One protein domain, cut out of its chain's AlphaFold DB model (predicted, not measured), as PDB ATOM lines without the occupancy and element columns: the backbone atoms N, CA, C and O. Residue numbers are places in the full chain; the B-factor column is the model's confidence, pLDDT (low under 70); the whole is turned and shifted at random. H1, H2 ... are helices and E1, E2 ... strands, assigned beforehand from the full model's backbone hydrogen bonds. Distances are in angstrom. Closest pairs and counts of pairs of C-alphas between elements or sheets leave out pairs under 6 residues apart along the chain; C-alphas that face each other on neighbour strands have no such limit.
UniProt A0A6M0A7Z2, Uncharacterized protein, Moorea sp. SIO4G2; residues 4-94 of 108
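AT A GLANCE: This is residues 4 to 94 of the 108 residues of an uncharacterized protein of Moorea sp. SIO4G2 (UniProt A0A6M0A7Z2). A small twisted sheet of four short strands makes one end of the longest axis, and four helices, mostly crossed, cluster toward the other end, with H2 far from the sheet and H4 just grazing it. After H4 a long unnamed stretch, residues 70 to 84, folds back to the sheet's end, where E4 joins the edge, and residues 88 to 94 then run back to pair briefly, antiparallel, at 92 to 93 with residues 71 to 72. The printed part has 91 residues with four named helices and four named strands, in the order E1 E2 H1 H2 H3 E3 H4 E4; the class is mixed, helices and strands. The sheet's order is E3 E1 E2 E4, mixed. The whole is compact, with a radius of gyration of the C-alphas of 12.5 A, and only just elongated, with spans of 39 by 26 by 20 A.

HOW THE PARTS SIT: Start at the hairpin of E1, residues 4 to 7, and E2, residues 11 to 15: they are antiparallel, with N 6 and O 12 at 2.7 A. Beside E1 find the edge strand E3, residues 56 to 58, parallel to it, with N 7 and O 57 at 2.8 A. Beside E2 find the other edge strand, E4, residues 85 to 87, parallel to it, with N 13 and O 85 at 2.9 A. From edge to edge the strands' lines turn by 80 degrees. H4, residues 59 to 69, only grazes the sheet with its residues 59 to 62. H2, residues 31 to 39, touches H4 at a steep tilt of 58 degrees, opposite ways, the closest C-alphas being those of Ser 39 and Arg 64, 4.8 A apart. H3, residues 43 to 50, touches H2, closest at the C-alphas of Ser 36 and Arg 43, 5.5 A apart; at 72 degrees they are only just about perpendicular. H1, residues 17 to 27, touches H3 at a steep tilt of 55 degrees, opposite ways, closest at the C-alphas of Pro 18 and Leu 50, 4.5 A apart. H1 and H2 touch only at the corner, with the C-alphas of Cys 25 and Gly 31 5.0 A apart. H3 and H4 are apart. In H1, H2, H3 and H4 every O i to N i+4 pair is within hydrogen-bond range.

IN THESE COORDINATES: Find C-alpha 4 at (327.025, 318.487, 269.183), where E1 begins; E2 runs 13.1 A. H1 begins at C-alpha 17, (329.291, 317.307, 263.553), and runs 15.3 A. H2 runs 12.4 A, H3 10.4 A and H4 15.5 A. E4 ends at C-alpha 87, (321.125, 322.821, 261.969).

THE WHOLE: The two C-alphas farthest apart are those of Lys 29 and Asp 82, 39.4 A. The printed part has no cut. The link from H4 to E4, 15 residues, is long; the other links are tight. The mean pLDDT of the printed part is 82.4, and residues 9 to 10, 76 to 85 and 88 to 91 of this model are under 70.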
ATOM      1  N   ILE A   4     326.354 317.682 268.165       85.31
ATOM      2  CA  ILE A   4     327.025 318.487 269.183       85.31
ATOM      3  C   ILE A   4     326.153 319.686 269.529       85.31
ATOM      4  O   ILE A   4     325.565 320.305 268.642       85.31
ATOM      5  N   GLU A   5     326.041 319.982 270.815       86.94
ATOM      6  CA  GLU A   5     325.445 321.211 271.316       86.94
ATOM      7  C   GLU A   5     326.544 322.270 271.426       86.94
ATOM      8  O   GLU A   5     327.563 322.067 272.084       86.94
ATOM      9  N   VAL A   6     326.360 323.401 270.764       85.69
ATOM     10  CA  VAL A   6     327.234 324.558 270.894       85.69
ATOM     11  C   VAL A   6     326.594 325.499 271.898       85.69
ATOM     12  O   VAL A   6     325.462 325.947 271.710       85.69
ATOM     13  N   ARG A   7     327.306 325.728 273.001       80.81
ATOM     14  CA  ARG A   7     326.875 326.572 274.108       80.81
ATOM     15  C   ARG A   7     327.426 327.981 273.913       80.81
ATOM     16  O   ARG A   7     328.626 328.205 274.072       80.81
ATOM     17  N   SER A   8     326.539 328.906 273.590       72.25
ATOM     18  CA  SER A   8     326.717 330.344 273.792       72.25
ATOM     19  C   SER A   8     325.813 330.778 274.956       72.25
ATOM     20  O   SER A   8     325.469 329.951 275.808       72.25
ATOM     21  N   ASP A   9     325.364 332.034 274.976       68.25
ATOM     22  CA  ASP A   9     324.206 332.457 275.779       68.25
ATOM     23  C   ASP A   9     322.927 331.673 275.405       68.25
ATOM     24  O   ASP A   9     321.919 331.728 276.108       68.25
ATOM     25  N   LYS A  10     322.980 330.892 274.313       67.25
ATOM     26  CA  LYS A  10     321.939 329.989 273.811       67.25
ATOM     27  C   LYS A  10     322.510 328.635 273.412       67.25
ATOM     28  O   LYS A  10     323.719 328.420 273.378       67.25
ATOM     29  N   LYS A  11     321.620 327.689 273.115       73.06
ATOM     30  CA  LYS A  11     321.983 326.328 272.705       73.06
ATOM     31  C   LYS A  11     321.691 326.140 271.226       73.06
ATOM     32  O   LYS A  11     320.562 326.336 270.801       73.06
ATOM     33  N   VAL A  12     322.678 325.711 270.452       82.00
ATOM     34  CA  VAL A  12     322.489 325.319 269.045       82.00
ATOM     35  C   VAL A  12     322.942 323.879 268.872       82.00
ATOM     36  O   VAL A  12     323.965 323.491 269.426       82.00
ATOM     37  N   ARG A  13     322.203 323.060 268.124       84.38
ATOM     38  CA  ARG A  13     322.569 321.662 267.862       84.38
ATOM     39  C   ARG A  13     322.960 321.471 266.412       84.38
ATOM     40  O   ARG A  13     322.150 321.694 265.518       84.38
ATOM     41  N   ILE A  14     324.178 320.982 266.195       84.62
ATOM     42  CA  ILE A  14     324.694 320.652 264.866       84.62
ATOM     43  C   ILE A  14     324.681 319.136 264.695       84.62
ATOM     44  O   ILE A  14     325.374 318.400 265.413       84.62
ATOM     45  N   LYS A  15     323.898 318.645 263.733       84.75
ATOM     46  CA  LYS A  15     323.844 317.215 263.411       84.75
ATOM     47  C   LYS A  15     325.109 316.752 262.705       84.75
ATOM     48  O   LYS A  15     325.719 317.473 261.927       84.75
ATOM     49  N   ASN A  16     325.490 315.499 262.951       82.56
ATOM     50  CA  ASN A  16     326.615 314.813 262.311       82.56
ATOM     51  C   ASN A  16     327.982 315.507 262.477       82.56
ATOM     52  O   ASN A  16     328.952 315.094 261.834       82.56
ATOM     53  N   PHE A  17     328.092 316.492 263.375       86.38
ATOM     54  CA  PHE A  17     329.291 317.307 263.553       86.38
ATOM     55  C   PHE A  17     330.573 316.485 263.775       86.38
ATOM     56  O   PHE A  17     331.539 316.721 263.049       86.38
ATOM     57  N   PRO A  18     330.601 315.440 264.636       88.62
ATOM     58  CA  PRO A  18     331.797 314.606 264.792       88.62
ATOM     59  C   PRO A  18     332.279 313.971 263.478       88.62
ATOM     60  O   PRO A  18     333.475 313.946 263.187       88.62
ATOM     61  N   LYS A  19     331.348 313.495 262.638       87.12
ATOM     62  CA  LYS A  19     331.670 312.854 261.352       87.12
ATOM     63  C   LYS A  19     332.192 313.867 260.334       87.12
ATOM     64  O   LYS A  19     333.125 313.561 259.591       87.12
ATOM     65  N   ILE A  20     331.588 315.053 260.303       86.88
ATOM     66  CA  ILE A  20     331.986 316.162 259.431       86.88
ATOM     67  C   ILE A  20     333.389 316.638 259.799       86.88
ATOM     68  O   ILE A  20     334.277 316.657 258.945       86.88
ATOM     69  N   LEU A  21     333.610 316.926 261.082       88.38
ATOM     70  CA  LEU A  21     334.902 317.360 261.594       88.38
ATOM     71  C   LEU A  21     335.984 316.311 261.309       88.38
ATOM     72  O   LEU A  21     337.085 316.652 260.886       88.38
ATOM     73  N   HIS A  22     335.662 315.021 261.444       89.62
ATOM     74  CA  HIS A  22     336.593 313.940 261.123       89.62
ATOM     75  C   HIS A  22     337.016 313.945 259.653       89.62
ATOM     76  O   HIS A  22     338.201 313.790 259.341       89.62
ATOM     77  N   ARG A  23     336.061 314.149 258.739       88.12
ATOM     78  CA  ARG A  23     336.333 314.252 257.303       88.12
ATOM     79  C   ARG A  23     337.214 315.463 256.992       88.12
ATOM     80  O   ARG A  23     338.186 315.317 256.256       88.12
ATOM     81  N   LEU A  24     336.914 316.617 257.584       88.00
ATOM     82  CA  LEU A  24     337.675 317.855 257.402       88.00
ATOM     83  C   LEU A  24     339.111 317.741 257.920       88.00
ATOM     84  O   LEU A  24     340.059 318.034 257.193       88.00
ATOM     85  N   CYS A  25     339.287 317.209 259.131       87.69
ATOM     86  CA  CYS A  25     340.607 316.940 259.693       87.69
ATOM     87  C   CYS A  25     341.425 316.018 258.779       87.69
ATOM     88  O   CYS A  25     342.591 316.309 258.527       87.69
ATOM     89  N   LYS A  26     340.831 314.952 258.222       87.81
ATOM     90  CA  LYS A  26     341.520 314.056 257.272       87.81
ATOM     91  C   LYS A  26     341.921 314.734 255.961       87.81
ATOM     92  O   LYS A  26     342.937 314.364 255.383       87.81
ATOM     93  N   GLN A  27     341.138 315.699 255.486       85.00
ATOM     94  CA  GLN A  27     341.439 316.453 254.266       85.00
ATOM     95  C   GLN A  27     342.517 317.526 254.480       85.00
ATOM     96  O   GLN A  27     343.184 317.926 253.527       85.00
ATOM     97  N   SER A  28     342.715 317.986 255.717       82.25
ATOM     98  CA  SER A  28     343.776 318.938 256.037       82.25
ATOM     99  C   SER A  28     345.161 318.272 255.953       82.25
ATOM    100  O   SER A  28     345.432 317.265 256.613       82.25
ATOM    101  N   LYS A  29     346.081 318.833 255.155       78.06
ATOM    102  CA  LYS A  29     347.490 318.390 255.134       78.06
ATOM    103  C   LYS A  29     348.095 318.586 256.531       78.06
ATOM    104  O   LYS A  29     348.265 319.724 256.955       78.06
ATOM    105  N   GLY A  30     348.404 317.497 257.236       79.88
ATOM    106  CA  GLY A  30     348.882 317.517 258.630       79.88
ATOM    107  C   GLY A  30     347.835 317.111 259.678       79.88
ATOM    108  O   GLY A  30     348.163 317.023 260.864       79.88
ATOM    109  N   GLY A  31     346.601 316.820 259.254       90.31
ATOM    110  CA  GLY A  31     345.581 316.191 260.084       90.31
ATOM    111  C   GLY A  31     345.219 316.978 261.344       90.31
ATOM    112  O   GLY A  31     345.340 318.200 261.421       90.31
ATOM    113  N   ILE A  32     344.842 316.237 262.388       90.69
ATOM    114  CA  ILE A  32     344.467 316.781 263.702       90.69
ATOM    115  C   ILE A  32     345.594 317.627 264.316       90.69
ATOM    116  O   ILE A  32     345.316 318.607 265.000       90.69
ATOM    117  N   THR A  33     346.864 317.299 264.062       92.31
ATOM    118  CA  THR A  33     348.002 318.070 264.585       92.31
ATOM    119  C   THR A  33     348.024 319.493 264.034       92.31
ATOM    120  O   THR A  33     348.217 320.437 264.801       92.31
ATOM    121  N   LYS A  34     347.782 319.667 262.727       90.06
ATOM    122  CA  LYS A  34     347.701 321.005 262.128       90.06
ATOM    123  C   LYS A  34     346.481 321.763 262.642       90.06
ATOM    124  O   LYS A  34     346.624 322.917 263.034       90.06
ATOM    125  N   VAL A  35     345.321 321.108 262.697       91.31
ATOM    126  CA  VAL A  35     344.078 321.720 263.193       91.31
ATOM    127  C   VAL A  35     344.227 322.167 264.647       91.31
ATOM    128  O   VAL A  35     343.854 323.285 264.982       91.31
ATOM    129  N   SER A  36     344.845 321.347 265.500       94.44
ATOM    130  CA  SER A  36     345.143 321.692 266.895       94.44
ATOM    131  C   SER A  36     346.039 322.923 267.008       94.44
ATOM    132  O   SER A  36     345.730 323.835 267.768       94.44
ATOM    133  N   ARG A  37     347.112 322.995 266.211       92.94
ATOM    134  CA  ARG A  37     348.012 324.156 266.209       92.94
ATOM    135  C   ARG A  37     347.318 325.425 265.703       92.94
ATOM    136  O   ARG A  37     347.527 326.478 266.286       92.94
ATOM    137  N   ALA A  38     346.512 325.323 264.646       91.81
ATOM    138  CA  ALA A  38     345.828 326.470 264.046       91.81
ATOM    139  C   ALA A  38     344.661 326.993 264.902       91.81
ATOM    140  O   ALA A  38     344.469 328.197 264.998       91.81
ATOM    141  N   SER A  39     343.905 326.100 265.546       92.38
ATOM    142  CA  SER A  39     342.780 326.472 266.424       92.38
ATOM    143  C   SER A  39     343.206 326.821 267.854       92.38
ATOM    144  O   SER A  39     342.423 327.384 268.616       92.38
ATOM    145  N   GLY A  40     344.415 326.425 268.266       93.19
ATOM    146  CA  GLY A  40     344.850 326.482 269.663       93.19
ATOM    147  C   GLY A  40     344.131 325.484 270.581       93.19
ATOM    148  O   GLY A  40     344.312 325.532 271.795       93.19
ATOM    149  N   ILE A  41     343.316 324.573 270.034       94.19
ATOM    150  CA  ILE A  41     342.586 323.562 270.806       94.19
ATOM    151  C   ILE A  41     343.487 322.334 271.000       94.19
ATOM    152  O   ILE A  41     344.063 321.842 270.021       94.19
ATOM    153  N   PRO A  42     343.599 321.766 272.216       95.06
ATOM    154  CA  PRO A  42     344.375 320.553 272.440       95.06
ATOM    155  C   PRO A  42     343.909 319.388 271.560       95.06
ATOM    156  O   PRO A  42     342.712 319.136 271.410       95.06
ATOM    157  N   ARG A  43     344.862 318.608 271.031       93.25
ATOM    158  CA  ARG A  43     344.566 317.407 270.224       93.25
ATOM    159  C   ARG A  43     343.592 316.463 270.928       93.25
ATOM    160  O   ARG A  43     342.690 315.952 270.276       93.25
ATOM    161  N   ALA A  44     343.758 316.262 272.236       93.44
ATOM    162  CA  ALA A  44     342.872 315.424 273.040       93.44
ATOM    163  C   ALA A  44     341.414 315.902 272.969       93.44
ATOM    164  O   ALA A  44     340.531 315.102 272.689       93.44
ATOM    165  N   SER A  45     341.174 317.208 273.110       92.94
ATOM    166  CA  SER A  45     339.838 317.801 273.012       92.94
ATOM    167  C   SER A  45     339.234 317.623 271.619       92.94
ATOM    168  O   SER A  45     338.073 317.238 271.502       92.94
ATOM    169  N   ILE A  46     340.026 317.817 270.556       92.50
ATOM    170  CA  ILE A  46     339.575 317.549 269.181       92.50
ATOM    171  C   ILE A  46     339.211 316.068 269.028       92.50
ATOM    172  O   ILE A  46     338.146 315.756 268.506       92.50
ATOM    173  N   TYR A  47     340.040 315.145 269.523       92.06
ATOM    174  CA  TYR A  47     339.735 313.713 269.503       92.06
ATOM    175  C   TYR A  47     338.442 313.378 270.248       92.06
ATOM    176  O   TYR A  47     337.628 312.630 269.714       92.06
ATOM    177  N   SER A  48     338.213 313.954 271.427       92.31
ATOM    178  CA  SER A  48     336.979 313.743 272.189       92.31
ATOM    179  C   SER A  48     335.730 314.236 271.447       92.31
ATOM    180  O   SER A  48     334.674 313.612 271.540       92.31
ATOM    181  N   ILE A  49     335.843 315.319 270.674       91.19
ATOM    182  CA  ILE A  49     334.769 315.796 269.793       91.19
ATOM    183  C   ILE A  49     334.558 314.818 268.627       91.19
ATOM    184  O   ILE A  49     333.427 314.451 268.318       91.19
ATOM    185  N   LEU A  50     335.642 314.355 267.995       89.50
ATOM    186  CA  LEU A  50     335.605 313.438 266.849       89.50
ATOM    187  C   LEU A  50     334.988 312.077 267.184       89.50
ATOM    188  O   LEU A  50     334.277 311.504 266.358       89.50
ATOM    189  N   THR A  51     335.254 311.555 268.380       88.12
ATOM    190  CA  THR A  51     334.683 310.288 268.859       88.12
ATOM    191  C   THR A  51     333.259 310.444 269.389       88.12
ATOM    192  O   THR A  51     332.603 309.442 269.661       88.12
ATOM    193  N   GLY A  52     332.765 311.680 269.523       85.06
ATOM    194  CA  GLY A  52     331.471 311.973 270.134       85.06
ATOM    195  C   GLY A  52     331.444 311.784 271.653       85.06
ATOM    196  O   GLY A  52     330.363 311.764 272.231       85.06
ATOM    197  N   ALA A  53     332.608 311.653 272.305       88.75
ATOM    198  CA  ALA A  53     332.710 311.628 273.766       88.75
ATOM    199  C   ALA A  53     332.298 312.973 274.388       88.75
ATOM    200  O   ALA A  53     331.816 313.020 275.516       88.75
ATOM    201  N   VAL A  54     332.472 314.064 273.638       88.25
ATOM    202  CA  VAL A  54     331.966 315.392 273.985       88.25
ATOM    203  C   VAL A  54     330.723 315.685 273.156       88.25
ATOM    204  O   VAL A  54     330.772 315.718 271.927       88.25
ATOM    205  N   THR A  55     329.615 315.940 273.845       86.06
ATOM    206  CA  THR A  55     328.327 316.314 273.244       86.06
ATOM    207  C   THR A  55     328.035 317.807 273.354       86.06
ATOM    208  O   THR A  55     327.058 318.263 272.769       86.06
ATOM    209  N   CYS A  56     328.873 318.576 274.062       88.88
ATOM    210  CA  CYS A  56     328.717 320.018 274.238       88.88
ATOM    211  C   CYS A  56     330.066 320.750 274.158       88.88
ATOM    212  O   CYS A  56     331.011 320.365 274.846       88.88
ATOM    213  N   ILE A  57     330.158 321.807 273.350       90.25
ATOM    214  CA  ILE A  57     331.340 322.677 273.242       90.25
ATOM    215  C   ILE A  57     330.935 324.150 273.344       90.25
ATOM    216  O   ILE A  57     329.811 324.487 272.982       90.25
ATOM    217  N   PRO A  58     331.815 325.048 273.808       90.81
ATOM    218  CA  PRO A  58     331.530 326.478 273.761       90.81
ATOM    219  C   PRO A  58     331.562 327.009 272.319       90.81
ATOM    220  O   PRO A  58     332.262 326.450 271.469       90.81
ATOM    221  N   GLU A  59     330.851 328.111 272.057       88.94
ATOM    222  CA  GLU A  59     330.870 328.805 270.755       88.94
ATOM    223  C   GLU A  59     332.299 329.121 270.293       88.94
ATOM    224  O   GLU A  59     332.648 328.839 269.149       88.94
ATOM    225  N   ASP A  60     333.158 329.606 271.192       90.75
ATOM    226  CA  ASP A  60     334.562 329.916 270.884       90.75
ATOM    227  C   ASP A  60     335.321 328.705 270.303       90.75
ATOM    228  O   ASP A  60     336.099 328.834 269.359       90.75
ATOM    229  N   THR A  61     335.036 327.490 270.786       92.12
ATOM    230  CA  THR A  61     335.621 326.260 270.227       92.12
ATOM    231  C   THR A  61     335.148 326.018 268.795       92.12
ATOM    232  O   THR A  61     335.961 325.635 267.954       92.12
ATOM    233  N   LEU A  62     333.865 326.245 268.493       90.62
ATOM    234  CA  LEU A  62     333.347 326.129 267.127       90.62
ATOM    235  C   LEU A  62     334.033 327.150 266.205       90.62
ATOM    236  O   LEU A  62     334.581 326.753 265.180       90.62
ATOM    237  N   ARG A  63     334.088 328.425 266.610       88.88
ATOM    238  CA  ARG A  63     334.702 329.518 265.831       88.88
ATOM    239  C   ARG A  63     336.175 329.259 265.524       88.88
ATOM    240  O   ARG A  63     336.636 329.455 264.401       88.88
ATOM    241  N   ARG A  64     336.930 328.760 266.505       92.62
ATOM    242  CA  ARG A  64     338.342 328.386 266.316       92.62
ATOM    243  C   ARG A  64     338.512 327.212 265.356       92.62
ATOM    244  O   ARG A  64     339.491 327.177 264.611       92.62
ATOM    245  N   LEU A  65     337.591 326.246 265.369       91.06
ATOM    246  CA  LEU A  65     337.593 325.131 264.419       91.06
ATOM    247  C   LEU A  65     337.256 325.592 262.996       91.06
ATOM    248  O   LEU A  65     337.940 325.171 262.066       91.06
ATOM    249  N   GLU A  66     336.266 326.471 262.836       90.00
ATOM    250  CA  GLU A  66     335.908 327.115 261.562       90.00
ATOM    251  C   GLU A  66     337.108 327.836 260.950       90.00
ATOM    252  O   GLU A  66     337.509 327.541 259.822       90.00
ATOM    253  N   ALA A  67     337.761 328.691 261.740       89.25
ATOM    254  CA  ALA A  67     338.954 329.416 261.321       89.25
ATOM    255  C   ALA A  67     340.106 328.472 260.936       89.25
ATOM    256  O   ALA A  67     340.727 328.635 259.885       89.25
ATOM    257  N   ALA A  68     340.376 327.444 261.751       91.06
ATOM    258  CA  ALA A  68     341.469 326.500 261.513       91.06
ATOM    259  C   ALA A  68     341.267 325.615 260.274       91.06
ATOM    260  O   ALA A  68     342.245 325.151 259.681       91.06
ATOM    261  N   LEU A  69     340.014 325.340 259.916       88.75
ATOM    262  CA  LEU A  69     339.642 324.501 258.777       88.75
ATOM    263  C   LEU A  69     339.256 325.315 257.537       88.75
ATOM    264  O   LEU A  69     339.062 324.715 256.481       88.75
ATOM    265  N   SER A  70     339.176 326.644 257.659       87.50
ATOM    266  CA  SER A  70     338.688 327.556 256.619       87.50
ATOM    267  C   SER A  70     337.307 327.134 256.097       87.50
ATOM    268  O   SER A  70     337.075 327.005 254.894       87.50
ATOM    269  N   VAL A  71     336.392 326.857 257.024       85.19
ATOM    270  CA  VAL A  71     335.004 326.466 256.739       85.19
ATOM    271  C   VAL A  71     334.042 327.307 257.560       85.19
ATOM    272  O   VAL A  71     334.383 327.734 258.657       85.19
ATOM    273  N   ASP A  72     332.834 327.474 257.043       84.06
ATOM    274  CA  ASP A  72     331.675 327.967 257.777       84.06
ATOM    275  C   ASP A  72     330.710 326.794 257.970       84.06
ATOM    276  O   ASP A  72     330.277 326.178 256.987       84.06
ATOM    277  N   PHE A  73     330.388 326.445 259.221       79.94
ATOM    278  CA  PHE A  73     329.385 325.413 259.501       79.94
ATOM    279  C   PHE A  73     327.944 325.928 259.335       79.94
ATOM    280  O   PHE A  73     327.006 325.176 259.597       79.94
ATOM    281  N   GLY A  74     327.757 327.182 258.908       70.56
ATOM    282  CA  GLY A  74     326.455 327.805 258.679       70.56
ATOM    283  C   GLY A  74     325.692 328.057 259.976       70.56
ATOM    284  O   GLY A  74     324.460 328.078 259.985       70.56
ATOM    285  N   VAL A  75     326.409 328.184 261.095       72.81
ATOM    286  CA  VAL A  75     325.807 328.282 262.425       72.81
ATOM    287  C   VAL A  75     325.528 329.745 262.750       72.81
ATOM    288  O   VAL A  75     326.427 330.514 263.087       72.81
ATOM    289  N   VAL A  76     324.254 330.123 262.666       65.81
ATOM    290  CA  VAL A  76     323.773 331.448 263.073       65.81
ATOM    291  C   VAL A  76     323.306 331.381 264.524       65.81
ATOM    292  O   VAL A  76     322.365 330.662 264.852       65.81
ATOM    293  N   PHE A  77     323.953 332.144 265.401       66.62
ATOM    294  CA  PHE A  77     323.523 332.299 266.789       66.62
ATOM    295  C   PHE A  77     322.500 333.434 266.858       66.62
ATOM    296  O   PHE A  77     322.851 334.605 266.738       66.62
ATOM    297  N   ASN A  78     321.216 333.098 267.001       60.72
ATOM    298  CA  ASN A  78     320.169 334.102 267.177       60.72
ATOM    299  C   ASN A  78     320.041 334.479 268.660       60.72
ATOM    300  O   ASN A  78     319.376 333.781 269.427       60.72
ATOM    301  N   TYR A  79     320.638 335.601 269.057       63.22
ATOM    302  CA  TYR A  79     320.637 336.087 270.441       63.22
ATOM    303  C   TYR A  79     319.275 336.614 270.944       63.22
ATOM    304  O   TYR A  79     319.153 336.831 272.146       63.22
ATOM    305  N   ASP A  80     318.199 336.572 270.137       62.47
ATOM    306  CA  ASP A  80     316.834 336.978 270.546       62.47
ATOM    307  C   ASP A  80     315.802 335.847 270.798       62.47
ATOM    308  O   ASP A  80     314.845 336.067 271.529       62.47
ATOM    309  N   SER A  81     315.975 334.609 270.303       54.59
ATOM    310  CA  SER A  81     315.074 333.477 270.642       54.59
ATOM    311  C   SER A  81     315.595 332.504 271.725       54.59
ATOM    312  O   SER A  81     316.727 332.041 271.651       54.59
ATOM    313  N   ASP A  82     314.789 332.107 272.712       58.78
ATOM    314  CA  ASP A  82     315.142 331.040 273.685       58.78
ATOM    315  C   ASP A  82     315.150 329.619 273.072       58.78
ATOM    316  O   ASP A  82     315.194 328.599 273.766       58.78
ATOM    317  N   LEU A  83     315.075 329.520 271.744       56.56
ATOM    318  CA  LEU A  83     314.866 328.271 271.027       56.56
ATOM    319  C   LEU A  83     316.197 327.624 270.651       56.56
ATOM    320  O   LEU A  83     317.065 328.237 270.035       56.56
ATOM    321  N   THR A  84     316.324 326.335 270.972       64.69
ATOM    322  CA  THR A  84     317.437 325.526 270.475       64.69
ATOM    323  C   THR A  84     317.261 325.288 268.981       64.69
ATOM    324  O   THR A  84     316.362 324.551 268.576       64.69
ATOM    325  N   GLN A  85     318.112 325.903 268.159       69.38
ATOM    326  CA  GLN A  85     318.083 325.704 266.714       69.38
ATOM    327  C   GLN A  85     318.801 324.403 266.350       69.38
ATOM    328  O   GLN A  85     319.910 324.135 266.814       69.38
ATOM    329  N   GLU A  86     318.161 323.590 265.517       70.50
ATOM    330  CA  GLU A  86     318.762 322.392 264.949       70.50
ATOM    331  C   GLU A  86     319.212 322.699 263.522       70.50
ATOM    332  O   GLU A  86     318.397 323.016 262.657       70.50
ATOM    333  N   VAL A  87     320.519 322.629 263.287       71.25
ATOM    334  CA  VAL A  87     321.125 322.821 261.969       71.25
ATOM    335  C   VAL A  87     321.642 321.484 261.460       71.25
ATOM    336  O   VAL A  87     322.338 320.741 262.167       71.25
ATOM    337  N   ASP A  88     321.261 321.154 260.227       65.44
ATOM    338  CA  ASP A  88     321.872 320.033 259.531       65.44
ATOM    339  C   ASP A  88     323.282 320.448 259.111       65.44
ATOM    340  O   ASP A  88     323.496 321.575 258.671       65.44
ATOM    341  N   GLY A  89     324.261 319.573 259.323       56.41
ATOM    342  CA  GLY A  89     325.682 319.897 259.195       56.41
ATOM    343  C   GLY A  89     326.154 320.025 257.742       56.41
ATOM    344  O   GLY A  89     327.076 319.324 257.321       56.41
ATOM    345  N   SER A  90     325.530 320.895 256.953       60.72
ATOM    346  CA  SER A  90     326.070 321.367 255.682       60.72
ATOM    347  C   SER A  90     327.090 322.468 255.970       60.72
ATOM    348  O   SER A  90     326.722 323.499 256.522       60.72
ATOM    349  N   PHE A  91     328.360 322.257 255.619       66.56
ATOM    350  CA  PHE A  91     329.383 323.300 255.728       66.56
ATOM    351  C   PHE A  91     329.810 323.774 254.343       66.56
ATOM    352  O   PHE A  91     329.916 322.976 253.407       66.56
ATOM    353  N   THR A  92     330.120 325.061 254.251       70.94
ATOM    354  CA  THR A  92     330.663 325.690 253.047       70.94
ATOM    355  C   THR A  92     332.136 325.989 253.298       70.94
ATOM    356  O   THR A  92     332.502 326.523 254.345       70.94
ATOM    357  N   ARG A  93     333.022 325.614 252.367       73.62
ATOM    358  CA  ARG A  93     334.420 326.061 252.437       73.62
ATOM    359  C   ARG A  93     334.453 327.559 252.183       73.62
ATOM    360  O   ARG A  93     333.873 328.022 251.207       73.62
ATOM    361  N   ILE A  94     335.131 328.289 253.056       75.00
ATOM    362  CA  ILE A  94     335.355 329.713 252.856       75.00
ATOM    363  C   ILE A  94     336.564 329.813 251.935       75.00
ATOM    364  O   ILE A  94     337.693 329.553 252.359       75.00
TER     365      ILE A  94